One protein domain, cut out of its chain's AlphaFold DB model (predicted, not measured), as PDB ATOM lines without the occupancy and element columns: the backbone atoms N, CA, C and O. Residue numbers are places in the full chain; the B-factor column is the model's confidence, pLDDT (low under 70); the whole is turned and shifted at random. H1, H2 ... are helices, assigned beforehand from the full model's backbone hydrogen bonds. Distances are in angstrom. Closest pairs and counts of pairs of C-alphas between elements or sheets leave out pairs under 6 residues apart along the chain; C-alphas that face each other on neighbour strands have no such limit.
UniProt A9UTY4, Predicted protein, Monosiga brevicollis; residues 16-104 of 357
ATOM      1  N   GLY A  16     160.171 114.508 163.444       53.31
ATOM      2  CA  GLY A  16     159.742 114.900 164.793       53.31
ATOM      3  C   GLY A  16     160.056 116.364 165.101       53.31
ATOM      4  O   GLY A  16     159.172 117.123 165.486       53.31
ATOM      5  N   ALA A  17     161.285 116.808 164.819       57.31
ATOM      6  CA  ALA A  17     161.711 118.185 165.084       57.31
ATOM      7  C   ALA A  17     160.884 119.240 164.320       57.31
ATOM      8  O   ALA A  17     160.577 120.301 164.863       57.31
ATOM      9  N   GLY A  18     160.478 118.939 163.079       61.78
ATOM     10  CA  GLY A  18     159.636 119.831 162.273       61.78
ATOM     11  C   GLY A  18     158.227 120.002 162.846       61.78
ATOM     12  O   GLY A  18     157.729 121.125 162.927       61.78
ATOM     13  N   ARG A  19     157.617 118.907 163.319       68.06
ATOM     14  CA  ARG A  19     156.278 118.907 163.932       68.06
ATOM     15  C   ARG A  19     156.238 119.714 165.236       68.06
ATOM     16  O   ARG A  19     155.290 120.468 165.462       68.06
ATOM     17  N   ILE A  20     157.271 119.586 166.070       69.62
ATOM     18  CA  ILE A  20     157.384 120.295 167.355       69.62
ATOM     19  C   ILE A  20     157.521 121.802 167.128       69.62
ATOM     20  O   ILE A  20     156.830 122.592 167.775       69.62
ATOM     21  N   ALA A  21     158.371 122.211 166.181       67.94
ATOM     22  CA  ALA A  21     158.570 123.621 165.852       67.94
ATOM     23  C   ALA A  21     157.280 124.273 165.321       67.94
ATOM     24  O   ALA A  21     156.917 125.365 165.759       67.94
ATOM     25  N   GLU A  22     156.553 123.585 164.436       66.06
ATOM     26  CA  GLU A  22     155.284 124.070 163.884       66.06
ATOM     27  C   GLU A  22     154.196 124.198 164.961       66.06
ATOM     28  O   GLU A  22     153.512 125.221 165.045       66.06
ATOM     29  N   THR A  23     154.081 123.194 165.834       69.75
ATOM     30  CA  THR A  23     153.128 123.190 166.953       69.75
ATOM     31  C   THR A  23     153.435 124.304 167.950       69.75
ATOM     32  O   THR A  23     152.542 125.066 168.321       69.75
ATOM     33  N   THR A  24     154.707 124.437 168.339       74.88
ATOM     34  CA  THR A  24     155.180 125.477 169.262       74.88
ATOM     35  C   THR A  24     154.866 126.860 168.717       74.88
ATOM     36  O   THR A  24     154.266 127.677 169.411       74.88
ATOM     37  N   HIS A  25     155.201 127.099 167.450       68.88
ATOM     38  CA  HIS A  25     154.926 128.359 166.777       68.88
ATOM     39  C   HIS A  25     153.418 128.662 166.721       68.88
ATOM     40  O   HIS A  25     152.981 129.736 167.137       68.88
ATOM     41  N   SER A  26     152.609 127.709 166.252       69.56
ATOM     42  CA  SER A  26     151.161 127.888 166.091       69.56
ATOM     43  C   SER A  26     150.453 128.162 167.419       69.56
ATOM     44  O   SER A  26     149.641 129.088 167.520       69.56
ATOM     45  N   LEU A  27     150.759 127.379 168.456       73.56
ATOM     46  CA  LEU A  27     150.098 127.501 169.750       73.56
ATOM     47  C   LEU A  27     150.577 128.740 170.517       73.56
ATOM     48  O   LEU A  27     149.750 129.446 171.095       73.56
ATOM     49  N   ALA A  28     151.873 129.070 170.452       74.44
ATOM     50  CA  ALA A  28     152.391 130.297 171.048       74.44
ATOM     51  C   ALA A  28     151.726 131.538 170.437       74.44
ATOM     52  O   ALA A  28     151.278 132.412 171.176       74.44
ATOM     53  N   LEU A  29     151.555 131.583 169.111       67.81
ATOM     54  CA  LEU A  29     150.824 132.668 168.454       67.81
ATOM     55  C   LEU A  29     149.374 132.762 168.927       67.81
ATOM     56  O   LEU A  29     148.912 133.860 169.218       67.81
ATOM     57  N   GLN A  30     148.654 131.640 169.028       69.75
ATOM     58  CA  GLN A  30     147.274 131.632 169.532       69.75
ATOM     59  C   GLN A  30     147.176 132.217 170.946       69.75
ATOM     60  O   GLN A  30     146.247 132.970 171.236       69.75
ATOM     61  N   ILE A  31     148.141 131.891 171.804       74.31
ATOM     62  CA  ILE A  31     148.155 132.316 173.201       74.31
ATOM     63  C   ILE A  31     148.540 133.791 173.337       74.31
ATOM     64  O   ILE A  31     147.825 134.537 174.012       74.31
ATOM     65  N   LEU A  32     149.624 134.210 172.677       70.06
ATOM     66  CA  LEU A  32     150.127 135.590 172.678       70.06
ATOM     67  C   LEU A  32     149.147 136.571 172.043       70.06
ATOM     68  O   LEU A  32     149.133 137.755 172.366       70.06
ATOM     69  N   ALA A  33     148.296 136.067 171.162       60.66
ATOM     70  CA  ALA A  33     147.278 136.842 170.499       60.66
ATOM     71  C   ALA A  33     146.087 137.259 171.385       60.66
ATOM     72  O   ALA A  33     145.238 138.045 170.966       60.66
ATOM     73  N   ALA A  34     145.973 136.717 172.600       60.28
ATOM     74  CA  ALA A  34     144.879 137.027 173.523       60.28
ATOM     75  C   ALA A  34     143.456 136.917 172.910       60.28
ATOM     76  O   ALA A  34     142.500 137.505 173.429       60.28
ATOM     77  N   VAL A  35     143.293 136.166 171.808       53.06
ATOM     78  CA  VAL A  35     142.010 135.989 171.109       53.06
ATOM     79  C   VAL A  35     141.055 135.273 172.056       53.06
ATOM     80  O   VAL A  35     141.470 134.289 172.667       53.06
ATOM     81  N   PRO A  36     139.780 135.686 172.185       49.06
ATOM     82  CA  PRO A  36     138.793 134.909 172.924       49.06
ATOM     83  C   PRO A  36     138.871 133.439 172.504       49.06
ATOM     84  O   PRO A  36     138.676 133.110 171.335       49.06
ATOM     85  N   VAL A  37     139.229 132.572 173.453       52.88
ATOM     86  CA  VAL A  37     139.569 131.172 173.188       52.88
ATOM     87  C   VAL A  37     138.295 130.384 172.881       52.88
ATOM     88  O   VAL A  37     137.783 129.640 173.711       52.88
ATOM     89  N   LEU A  38     137.743 130.571 171.683       48.94
ATOM     90  CA  LEU A  38     136.640 129.761 171.174       48.94
ATOM     91  C   LEU A  38     137.151 128.350 170.828       48.94
ATOM     92  O   LEU A  38     136.454 127.356 171.037       48.94
ATOM     93  N   ARG A  39     138.410 128.243 170.379       58.12
ATOM     94  CA  ARG A  39     139.088 126.988 170.028       58.12
ATOM     95  C   ARG A  39     140.604 127.127 170.228       58.12
ATOM     96  O   ARG A  39     141.165 128.126 169.791       58.12
ATOM     97  N   LEU A  40     141.228 126.152 170.898       68.19
ATOM     98  CA  LEU A  40     142.682 125.947 170.879       68.19
ATOM     99  C   LEU A  40     142.953 124.825 169.887       68.19
ATOM    100  O   LEU A  40     142.409 123.730 170.046       68.19
ATOM    101  N   ASP A  41     143.763 125.095 168.873       71.06
ATOM    102  CA  ASP A  41     144.182 124.058 167.934       71.06
ATOM    103  C   ASP A  41     145.388 123.316 168.523       71.06
ATOM    104  O   ASP A  41     146.540 123.609 168.205       71.06
ATOM    105  N   LEU A  42     145.093 122.404 169.457       78.44
ATOM    106  CA  LEU A  42     146.060 121.534 170.128       78.44
ATOM    107  C   LEU A  42     146.265 120.237 169.331       78.44
ATOM    108  O   LEU A  42     145.305 119.740 168.726       78.44
ATOM    109  N   PRO A  43     147.475 119.652 169.347       81.38
ATOM    110  CA  PRO A  43     147.704 118.318 168.807       81.38
ATOM    111  C   PRO A  43     146.772 117.284 169.445       81.38
ATOM    112  O   PRO A  43     146.560 117.281 170.657       81.38
ATOM    113  N   ALA A  44     146.191 116.409 168.621       82.50
ATOM    114  CA  ALA A  44     145.184 115.449 169.073       82.50
ATOM    115  C   ALA A  44     145.725 114.460 170.119       82.50
ATOM    116  O   ALA A  44     144.990 114.056 171.013       82.50
ATOM    117  N   ASP A  45     147.004 114.104 170.015       83.12
ATOM    118  CA  ASP A  45     147.733 113.242 170.943       83.12
ATOM    119  C   ASP A  45     147.823 113.841 172.349       83.12
ATOM    120  O   ASP A  45     147.612 113.121 173.321       83.12
ATOM    121  N   TRP A  46     148.002 115.158 172.484       88.06
ATOM    122  CA  TRP A  46     148.049 115.809 173.802       88.06
ATOM    123  C   TRP A  46     146.705 115.764 174.546       88.06
ATOM    124  O   TRP A  46     146.649 115.879 175.771       88.06
ATOM    125  N   CYS A  47     145.606 115.628 173.804       86.56
ATOM    126  CA  CYS A  47     144.254 115.543 174.352       86.56
ATOM    127  C   CYS A  47     143.862 114.106 174.738       86.56
ATOM    128  O   CYS A  47     142.859 113.918 175.420       86.56
ATOM    129  N   GLN A  48     144.593 113.095 174.255       85.31
ATOM    130  CA  GLN A  48     144.231 111.683 174.411       85.31
ATOM    131  C   GLN A  48     144.983 111.010 175.555       85.31
ATOM    132  O   GLN A  48     144.362 110.305 176.348       85.31
ATOM    133  N   GLU A  49     146.297 111.215 175.637       86.31
ATOM    134  CA  GLU A  49     147.147 110.546 176.620       86.31
ATOM    135  C   GLU A  49     148.363 111.407 176.970       86.31
ATOM    136  O   GLU A  49     148.938 112.084 176.116       86.31
ATOM    137  N   ALA A  50     148.762 111.367 178.241       87.00
ATOM    138  CA  ALA A  50     149.969 112.022 178.712       87.00
ATOM    139  C   ALA A  50     151.204 111.192 178.338       87.00
ATOM    140  O   ALA A  50     151.372 110.055 178.779       87.00
ATOM    141  N   THR A  51     152.084 111.771 177.525       89.25
ATOM    142  CA  THR A  51     153.353 111.153 177.111       89.25
ATOM    143  C   THR A  51     154.534 112.080 177.391       89.25
ATOM    144  O   THR A  51     154.377 113.303 177.429       89.25
ATOM    145  N   GLU A  52     155.742 111.523 177.522       86.56
ATOM    146  CA  GLU A  52     156.969 112.328 177.668       86.56
ATOM    147  C   GLU A  52     157.191 113.294 176.490       86.56
ATOM    148  O   GLU A  52     157.721 114.390 176.675       86.56
ATOM    149  N   GLU A  53     156.776 112.903 175.280       85.69
ATOM    150  CA  GLU A  53     156.817 113.755 174.085       85.69
ATOM    151  C   GLU A  53     155.847 114.933 174.228       85.69
ATOM    152  O   GLU A  53     156.257 116.085 174.095       85.69
ATOM    153  N   SER A  54     154.595 114.666 174.622       86.12
ATOM    154  CA  SER A  54     153.600 115.721 174.836       86.12
ATOM    155  C   SER A  54     154.020 116.716 175.924       86.12
ATOM    156  O   SER A  54     153.858 117.919 175.740       86.12
ATOM    157  N   ALA A  55     154.621 116.254 177.026       88.12
ATOM    158  CA  ALA A  55     155.109 117.123 178.096       88.12
ATOM    159  C   ALA A  55     156.272 118.009 177.618       88.12
ATOM    160  O   ALA A  55     156.304 119.214 177.872       88.12
ATOM    161  N   ARG A  56     157.213 117.435 176.855       87.81
ATOM    162  CA  ARG A  56     158.340 118.178 176.274       87.81
ATOM    163  C   ARG A  56     157.868 119.281 175.331       87.81
ATOM    164  O   ARG A  56     158.405 120.392 175.389       87.81
ATOM    165  N   ASP A  57     156.882 118.985 174.492       86.88
ATOM    166  CA  ASP A  57     156.357 119.947 173.529       86.88
ATOM    167  C   ASP A  57     155.536 121.044 174.212       86.88
ATOM    168  O   ASP A  57     155.713 122.224 173.903       86.88
ATOM    169  N   GLN A  58     154.704 120.688 175.198       90.94
ATOM    170  CA  GLN A  58     154.009 121.660 176.045       90.94
ATOM    171  C   GLN A  58     155.004 122.627 176.702       90.94
ATOM    172  O   GLN A  58     154.840 123.842 176.591       90.94
ATOM    173  N   ALA A  59     156.086 122.113 177.296       89.06
ATOM    174  CA  ALA A  59     157.127 122.937 177.904       89.06
ATOM    175  C   ALA A  59     157.841 123.846 176.884       89.06
ATOM    176  O   ALA A  59     158.257 124.956 177.224       89.06
ATOM    177  N   ALA A  60     157.993 123.410 175.627       86.19
ATOM    178  CA  ALA A  60     158.525 124.255 174.559       86.19
ATOM    179  C   ALA A  60     157.579 125.422 174.232       86.19
ATOM    180  O   ALA A  60     158.046 126.555 174.106       86.19
ATOM    181  N   VAL A  61     156.265 125.174 174.181       85.44
ATOM    182  CA  VAL A  61     155.260 126.234 173.994       85.44
ATOM    183  C   VAL A  61     155.262 127.204 175.165       85.44
ATOM    184  O   VAL A  61     155.318 128.412 174.945       85.44
ATOM    185  N   VAL A  62     155.250 126.698 176.401       88.12
ATOM    186  CA  VAL A  62     155.276 127.532 177.610       88.12
ATOM    187  C   VAL A  62     156.484 128.464 177.594       88.12
ATOM    188  O   VAL A  62     156.308 129.665 177.776       88.12
ATOM    189  N   ARG A  63     157.689 127.948 177.305       84.94
ATOM    190  CA  ARG A  63     158.906 128.771 177.205       84.94
ATOM    191  C   ARG A  63     158.793 129.840 176.118       84.94
ATOM    192  O   ARG A  63     159.038 131.010 176.395       84.94
ATOM    193  N   ALA A  64     158.359 129.457 174.914       80.00
ATOM    194  CA  ALA A  64     158.192 130.392 173.800       80.00
ATOM    195  C   ALA A  64     157.195 131.517 174.128       80.00
ATOM    196  O   ALA A  64     157.391 132.668 173.742       80.00
ATOM    197  N   VAL A  65     156.127 131.195 174.862       78.88
ATOM    198  CA  VAL A  65     155.140 132.178 175.306       78.88
ATOM    199  C   VAL A  65     155.699 133.051 176.432       78.88
ATOM    200  O   VAL A  65     155.534 134.267 176.380       78.88
ATOM    201  N   GLN A  66     156.374 132.468 177.426       80.19
ATOM    202  CA  GLN A  66     156.920 133.174 178.588       80.19
ATOM    203  C   GLN A  66     157.899 134.289 178.189       80.19
ATOM    204  O   GLN A  66     157.812 135.400 178.720       80.19
ATOM    205  N   ASP A  67     158.760 134.024 177.203       73.56
ATOM    206  CA  ASP A  67     159.747 134.983 176.700       73.56
ATOM    207  C   ASP A  67     159.116 136.250 176.112       73.56
ATOM    208  O   ASP A  67     159.708 137.327 176.187       73.56
ATOM    209  N   VAL A  68     157.911 136.152 175.551       67.56
ATOM    210  CA  VAL A  68     157.173 137.304 175.014       67.56
ATOM    211  C   VAL A  68     156.259 137.905 176.083       67.56
ATOM    212  O   VAL A  68     156.142 139.127 176.203       67.56
ATOM    213  N   TRP A  69     155.651 137.057 176.911       74.19
ATOM    214  CA  TRP A  69     154.712 137.443 177.961       74.19
ATOM    215  C   TRP A  69     155.342 138.356 179.016       74.19
ATOM    216  O   TRP A  69     154.676 139.268 179.512       74.19
ATOM    217  N   GLN A  70     156.630 138.164 179.327       65.88
ATOM    218  CA  GLN A  70     157.364 139.041 180.249       65.88
ATOM    219  C   GLN A  70     157.327 140.515 179.809       65.88
ATOM    220  O   GLN A  70     157.337 141.415 180.648       65.88
ATOM    221  N   TYR A  71     157.244 140.758 178.498       58.56
ATOM    222  CA  TYR A  71     157.151 142.092 177.918       58.56
ATOM    223  C   TYR A  71     155.703 142.517 177.682       58.56
ATOM    224  O   TYR A  71     155.390 143.697 177.849       58.56
ATOM    225  N   TYR A  72     154.834 141.574 177.305       63.81
ATOM    226  CA  TYR A  72     153.472 141.831 176.829       63.81
ATOM    227  C   TYR A  72     152.467 140.851 177.459       63.81
ATOM    228  O   TYR A  72     152.040 139.888 176.819       63.81
ATOM    229  N   PRO A  73     152.070 141.061 178.723       69.62
ATOM    230  CA  PRO A  73     151.192 140.132 179.415       69.62
ATOM    231  C   PRO A  73     149.755 140.281 178.954       69.62
ATOM    232  O   PRO A  73     149.221 141.389 178.864       69.62
ATOM    233  N   ALA A  74     149.078 139.152 178.775       72.31
ATOM    234  CA  ALA A  74     147.644 139.177 178.551       72.31
ATOM    235  C   ALA A  74     146.881 139.538 179.838       72.31
ATOM    236  O   ALA A  74     147.296 139.220 180.958       72.31
ATOM    237  N   ALA A  75     145.715 140.164 179.665       70.81
ATOM    238  CA  ALA A  75     144.841 140.559 180.764       70.81
ATOM    239  C   ALA A  75     144.471 139.368 181.667       70.81
ATOM    240  O   ALA A  75     144.212 138.265 181.182       70.81
ATOM    241  N   ALA A  76     144.338 139.606 182.978       73.69
ATOM    242  CA  ALA A  76     144.018 138.564 183.960       73.69
ATOM    243  C   ALA A  76     142.772 137.742 183.581       73.69
ATOM    244  O   ALA A  76     142.780 136.517 183.659       73.69
ATOM    245  N   ALA A  77     141.730 138.403 183.066       72.56
ATOM    246  CA  ALA A  77     140.513 137.732 182.617       72.56
ATOM    247  C   ALA A  77     140.751 136.771 181.436       72.56
ATOM    248  O   ALA A  77     140.081 135.744 181.343       72.56
ATOM    249  N   TYR A  78     141.689 137.085 180.535       77.06
ATOM    250  CA  TYR A  78     142.092 136.168 179.469       77.06
ATOM    251  C   TYR A  78     142.866 134.980 180.039       77.06
ATOM    252  O   TYR A  78     142.498 133.846 179.745       77.06
ATOM    253  N   ARG A  79     143.852 135.226 180.914       81.88
ATOM    254  CA  ARG A  79     144.643 134.163 181.562       81.88
ATOM    255  C   ARG A  79     143.760 133.135 182.251       81.88
ATOM    256  O   ARG A  79     143.883 131.946 181.988       81.88
ATOM    257  N   SER A  80     142.804 133.598 183.058       81.38
ATOM    258  CA  SER A  80     141.883 132.710 183.769       81.38
ATOM    259  C   SER A  80     140.986 131.901 182.828       81.38
ATOM    260  O   SER A  80     140.650 130.763 183.138       81.38
ATOM    261  N   ARG A  81     140.572 132.465 181.684       83.00
ATOM    262  CA  ARG A  81     139.786 131.725 180.681       83.00
ATOM    263  C   ARG A  81     140.636 130.706 179.928       83.00
ATOM    264  O   ARG A  81     140.162 129.601 179.689       83.00
ATOM    265  N   LEU A  82     141.862 131.077 179.566       84.94
ATOM    266  CA  LEU A  82     142.798 130.199 178.875       84.94
ATOM    267  C   LEU A  82     143.197 129.015 179.762       84.94
ATOM    268  O   LEU A  82     143.116 127.885 179.299       84.94
ATOM    269  N   LEU A  83     143.524 129.253 181.038       88.00
ATOM    270  CA  LEU A  83     143.887 128.192 181.982       88.00
ATOM    271  C   LEU A  83     142.766 127.153 182.107       88.00
ATOM    272  O   LEU A  83     142.991 125.976 181.849       88.00
ATOM    273  N   LYS A  84     141.527 127.608 182.344       87.00
ATOM    274  CA  LYS A  84     140.345 126.726 182.380       87.00
ATOM    275  C   LYS A  84     140.159 125.920 181.097       87.00
ATOM    276  O   LYS A  84     139.645 124.805 181.124       87.00
ATOM    277  N   ARG A  85     140.509 126.499 179.944       87.25
ATOM    278  CA  ARG A  85     140.397 125.813 178.656       87.25
ATOM    279  C   ARG A  85     141.469 124.740 178.501       87.25
ATOM    280  O   ARG A  85     141.139 123.667 178.010       87.25
ATOM    281  N   ILE A  86     142.703 125.023 178.911       89.56
ATOM    282  CA  ILE A  86     143.818 124.069 178.900       89.56
ATOM    283  C   ILE A  86     143.489 122.873 179.804       89.56
ATOM    284  O   ILE A  86     143.506 121.743 179.321       89.56
ATOM    285  N   GLU A  87     143.074 123.127 181.049       90.94
ATOM    286  CA  GLU A  87     142.636 122.097 182.009       90.94
ATOM    287  C   GLU A  87     141.498 121.226 181.463       90.94
ATOM    288  O   GLU A  87     141.460 120.023 181.693       90.94
ATOM    289  N   GLY A  88     140.558 121.829 180.730       88.00
ATOM    290  CA  GLY A  88     139.418 121.113 180.160       88.00
ATOM    291  C   GLY A  88     139.689 120.398 178.834       88.00
ATOM    292  O   GLY A  88     138.762 119.782 178.312       88.00
ATOM    293  N   THR A  89     140.886 120.527 178.248       87.62
ATOM    294  CA  THR A  89     141.181 119.987 176.905       87.62
ATOM    295  C   THR A  89     142.344 118.997 176.895       87.62
ATOM    296  O   THR A  89     142.272 118.007 176.171       87.62
ATOM    297  N   LEU A  90     143.410 119.255 177.655       89.88
ATOM    298  CA  LEU A  90     144.574 118.368 177.710       89.88
ATOM    299  C   LEU A  90     144.306 117.148 178.594       89.88
ATOM    300  O   LEU A  90     143.605 117.259 179.597       89.88
ATOM    301  N   ALA A  91     144.913 116.010 178.248       89.12
ATOM    302  CA  ALA A  91     144.889 114.827 179.107       89.12
ATOM    303  C   ALA A  91     145.626 115.094 180.433       89.12
ATOM    304  O   ALA A  91     145.111 114.779 181.503       89.12
ATOM    305  N   GLU A  92     146.799 115.732 180.352       91.69
ATOM    306  CA  GLU A  92     147.578 116.193 181.502       91.69
ATOM    307  C   GLU A  92     148.310 117.505 181.148       91.69
ATOM    308  O   GLU A  92     149.215 117.503 180.303       91.69
ATOM    309  N   PRO A  93     147.890 118.651 181.720       91.25
ATOM    310  CA  PRO A  93     148.591 119.918 181.543       91.25
ATOM    311  C   PRO A  93     149.947 119.934 182.258       91.25
ATOM    312  O   PRO A  93     150.017 119.673 183.457       91.25
ATOM    313  N   ASP A  94     151.001 120.331 181.545       91.75
ATOM    314  CA  ASP A  94     152.324 120.607 182.120       91.75
ATOM    315  C   ASP A  94     152.272 121.716 183.197       91.75
ATOM    316  O   ASP A  94     151.547 122.708 183.051       91.75
ATOM    317  N   GLU A  95     153.075 121.587 184.264       89.75
ATOM    318  CA  GLU A  95     153.132 122.564 185.369       89.75
ATOM    319  C   GLU A  95     153.466 123.988 184.892       89.75
ATOM    320  O   GLU A  95     153.011 124.982 185.470       89.75
ATOM    321  N   GLY A  96     154.210 124.106 183.788       89.62
ATOM    322  CA  GLY A  96     154.560 125.373 183.167       89.62
ATOM    323  C   GLY A  96     153.351 126.226 182.779       89.62
ATOM    324  O   GLY A  96     153.432 127.454 182.856       89.62
ATOM    325  N   TRP A  97     152.207 125.619 182.437       89.44
ATOM    326  CA  TRP A  97     150.976 126.359 182.137       89.44
ATOM    327  C   TRP A  97     150.440 127.118 183.344       89.44
ATOM    328  O   TRP A  97     150.016 128.269 183.214       89.44
ATOM    329  N   TYR A  98     150.474 126.493 184.520       89.44
ATOM    330  CA  TYR A  98     150.000 127.109 185.755       89.44
ATOM    331  C   TYR A  98     150.899 128.269 186.152       89.44
ATOM    332  O   TYR A  98     150.388 129.351 186.431       89.44
ATOM    333  N   ASN A  99     152.217 128.075 186.084       86.50
ATOM    334  CA  ASN A  99     153.191 129.122 186.386       86.50
ATOM    335  C   ASN A  99     153.027 130.315 185.431       86.50
ATOM    336  O   ASN A  99     152.919 131.459 185.864       86.50
ATOM    337  N   LEU A 100     152.907 130.054 184.127       85.00
ATOM    338  CA  LEU A 100     152.738 131.094 183.112       85.00
ATOM    339  C   LEU A 100     151.437 131.900 183.289       85.00
ATOM    340  O   LEU A 100     151.432 133.123 183.140       85.00
ATOM    341  N   LEU A 101     150.315 131.227 183.570       84.38
ATOM    342  CA  LEU A 101     148.985 131.853 183.567       84.38
ATOM    343  C   LEU A 101     148.552 132.397 184.936       84.38
ATOM    344  O   LEU A 101     147.726 133.317 184.978       84.38
ATOM    345  N   SER A 102     149.113 131.875 186.028       77.12
ATOM    346  CA  SER A 102     148.846 132.338 187.399       77.12
ATOM    347  C   SER A 102     149.775 133.486 187.790       77.12
ATOM    348  O   SER A 102     149.289 134.526 188.238       77.12
ATOM    349  N   ASP A 103     151.075 133.343 187.503       64.56
ATOM    350  CA  ASP A 103     152.141 134.224 188.003       64.56
ATOM    351  C   ASP A 103     152.726 135.143 186.929       64.56
ATOM    352  O   ASP A 103     153.793 135.721 187.115       64.56
ATOM    353  N   GLY A 104     152.042 135.304 185.791       55.41
ATOM    354  CA  GLY A 104     152.431 136.240 184.735       55.41
ATOM    355  C   GLY A 104     152.316 137.706 185.173       55.41
ATOM    356  O   GLY A 104     151.585 138.481 184.554       55.41
TER     357      GLY A 104
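AT A GLANCE: This is residues 16 to 104 of the 357 residues of the protein "Predicted protein" of Monosiga brevicollis (UniProt A9UTY4). Four helices lie roughly lengthwise in a curved row, H1, H3, H5, H4, with the longest, H3, between H1 and H5. H1, H3 and H5 run the same general way and H4 runs back; the short H2 sits near one end, after a long link that returns from the end of H1. The printed part has 89 residues, with five named helices in the order H1 to H5 and no named strand, and its class is all helix. It is compact, with a radius of gyration of the C-alphas of 12.0 A, and spans 32 by 24 by 22 A.

IN THESE COORDINATES: H3, residues 52 to 69, is 25.2 A long and begins at C-alpha 52 (156.969, 112.328, 177.668). H1, residues 16 to 32, is 24.1 A long and begins at C-alpha 16 (159.742, 114.900, 164.793). H2 is residues 44 to 47. H4, residues 76 to 87, is 16.6 A long. H5, residues 95 to 102, is 10.9 A long and ends at C-alpha 102 (148.846, 132.338, 187.399).

HOW THE PARTS SIT: H3 touches H1, the same way at a steep tilt of 41 degrees; their closest C-alphas, Thr 24 and Val 61, are 4.8 A apart. With residues 59 to 66 alone, H3 touches H5, the same way at a shallow tilt of 28 degrees; the closest C-alphas, Val 62 and Gly 96, are 6.0 A apart. H4 and H5 form a helical hairpin, at a shallow tilt of 26 degrees; H4 touches H5 with residues 79 to 83 alone, and the closest C-alphas, Arg 79 and Leu 101, are 5.3 A apart. H2 and H3 are close but not clearly touching, the C-alphas of Trp 46 and Ser 54 being closest at 5.6 A. H1 and H4 are only just apart, at 8.1 A. Every O i to N i+4 pair is within hydrogen-bond range in H1, H4 and H5, and 13 of 14 are in H3; H2 is too short for such a pair.

THE WHOLE: The C-alphas farthest apart, Gly 16 and Ala 77, are 34.8 A apart. The printed part has no cut, and the link from H1 to H2, 11 residues, is long. Mean pLDDT of the printed part is 77.1; 27 residues are under 70, among them residues 16 to 23 and 33 to 40.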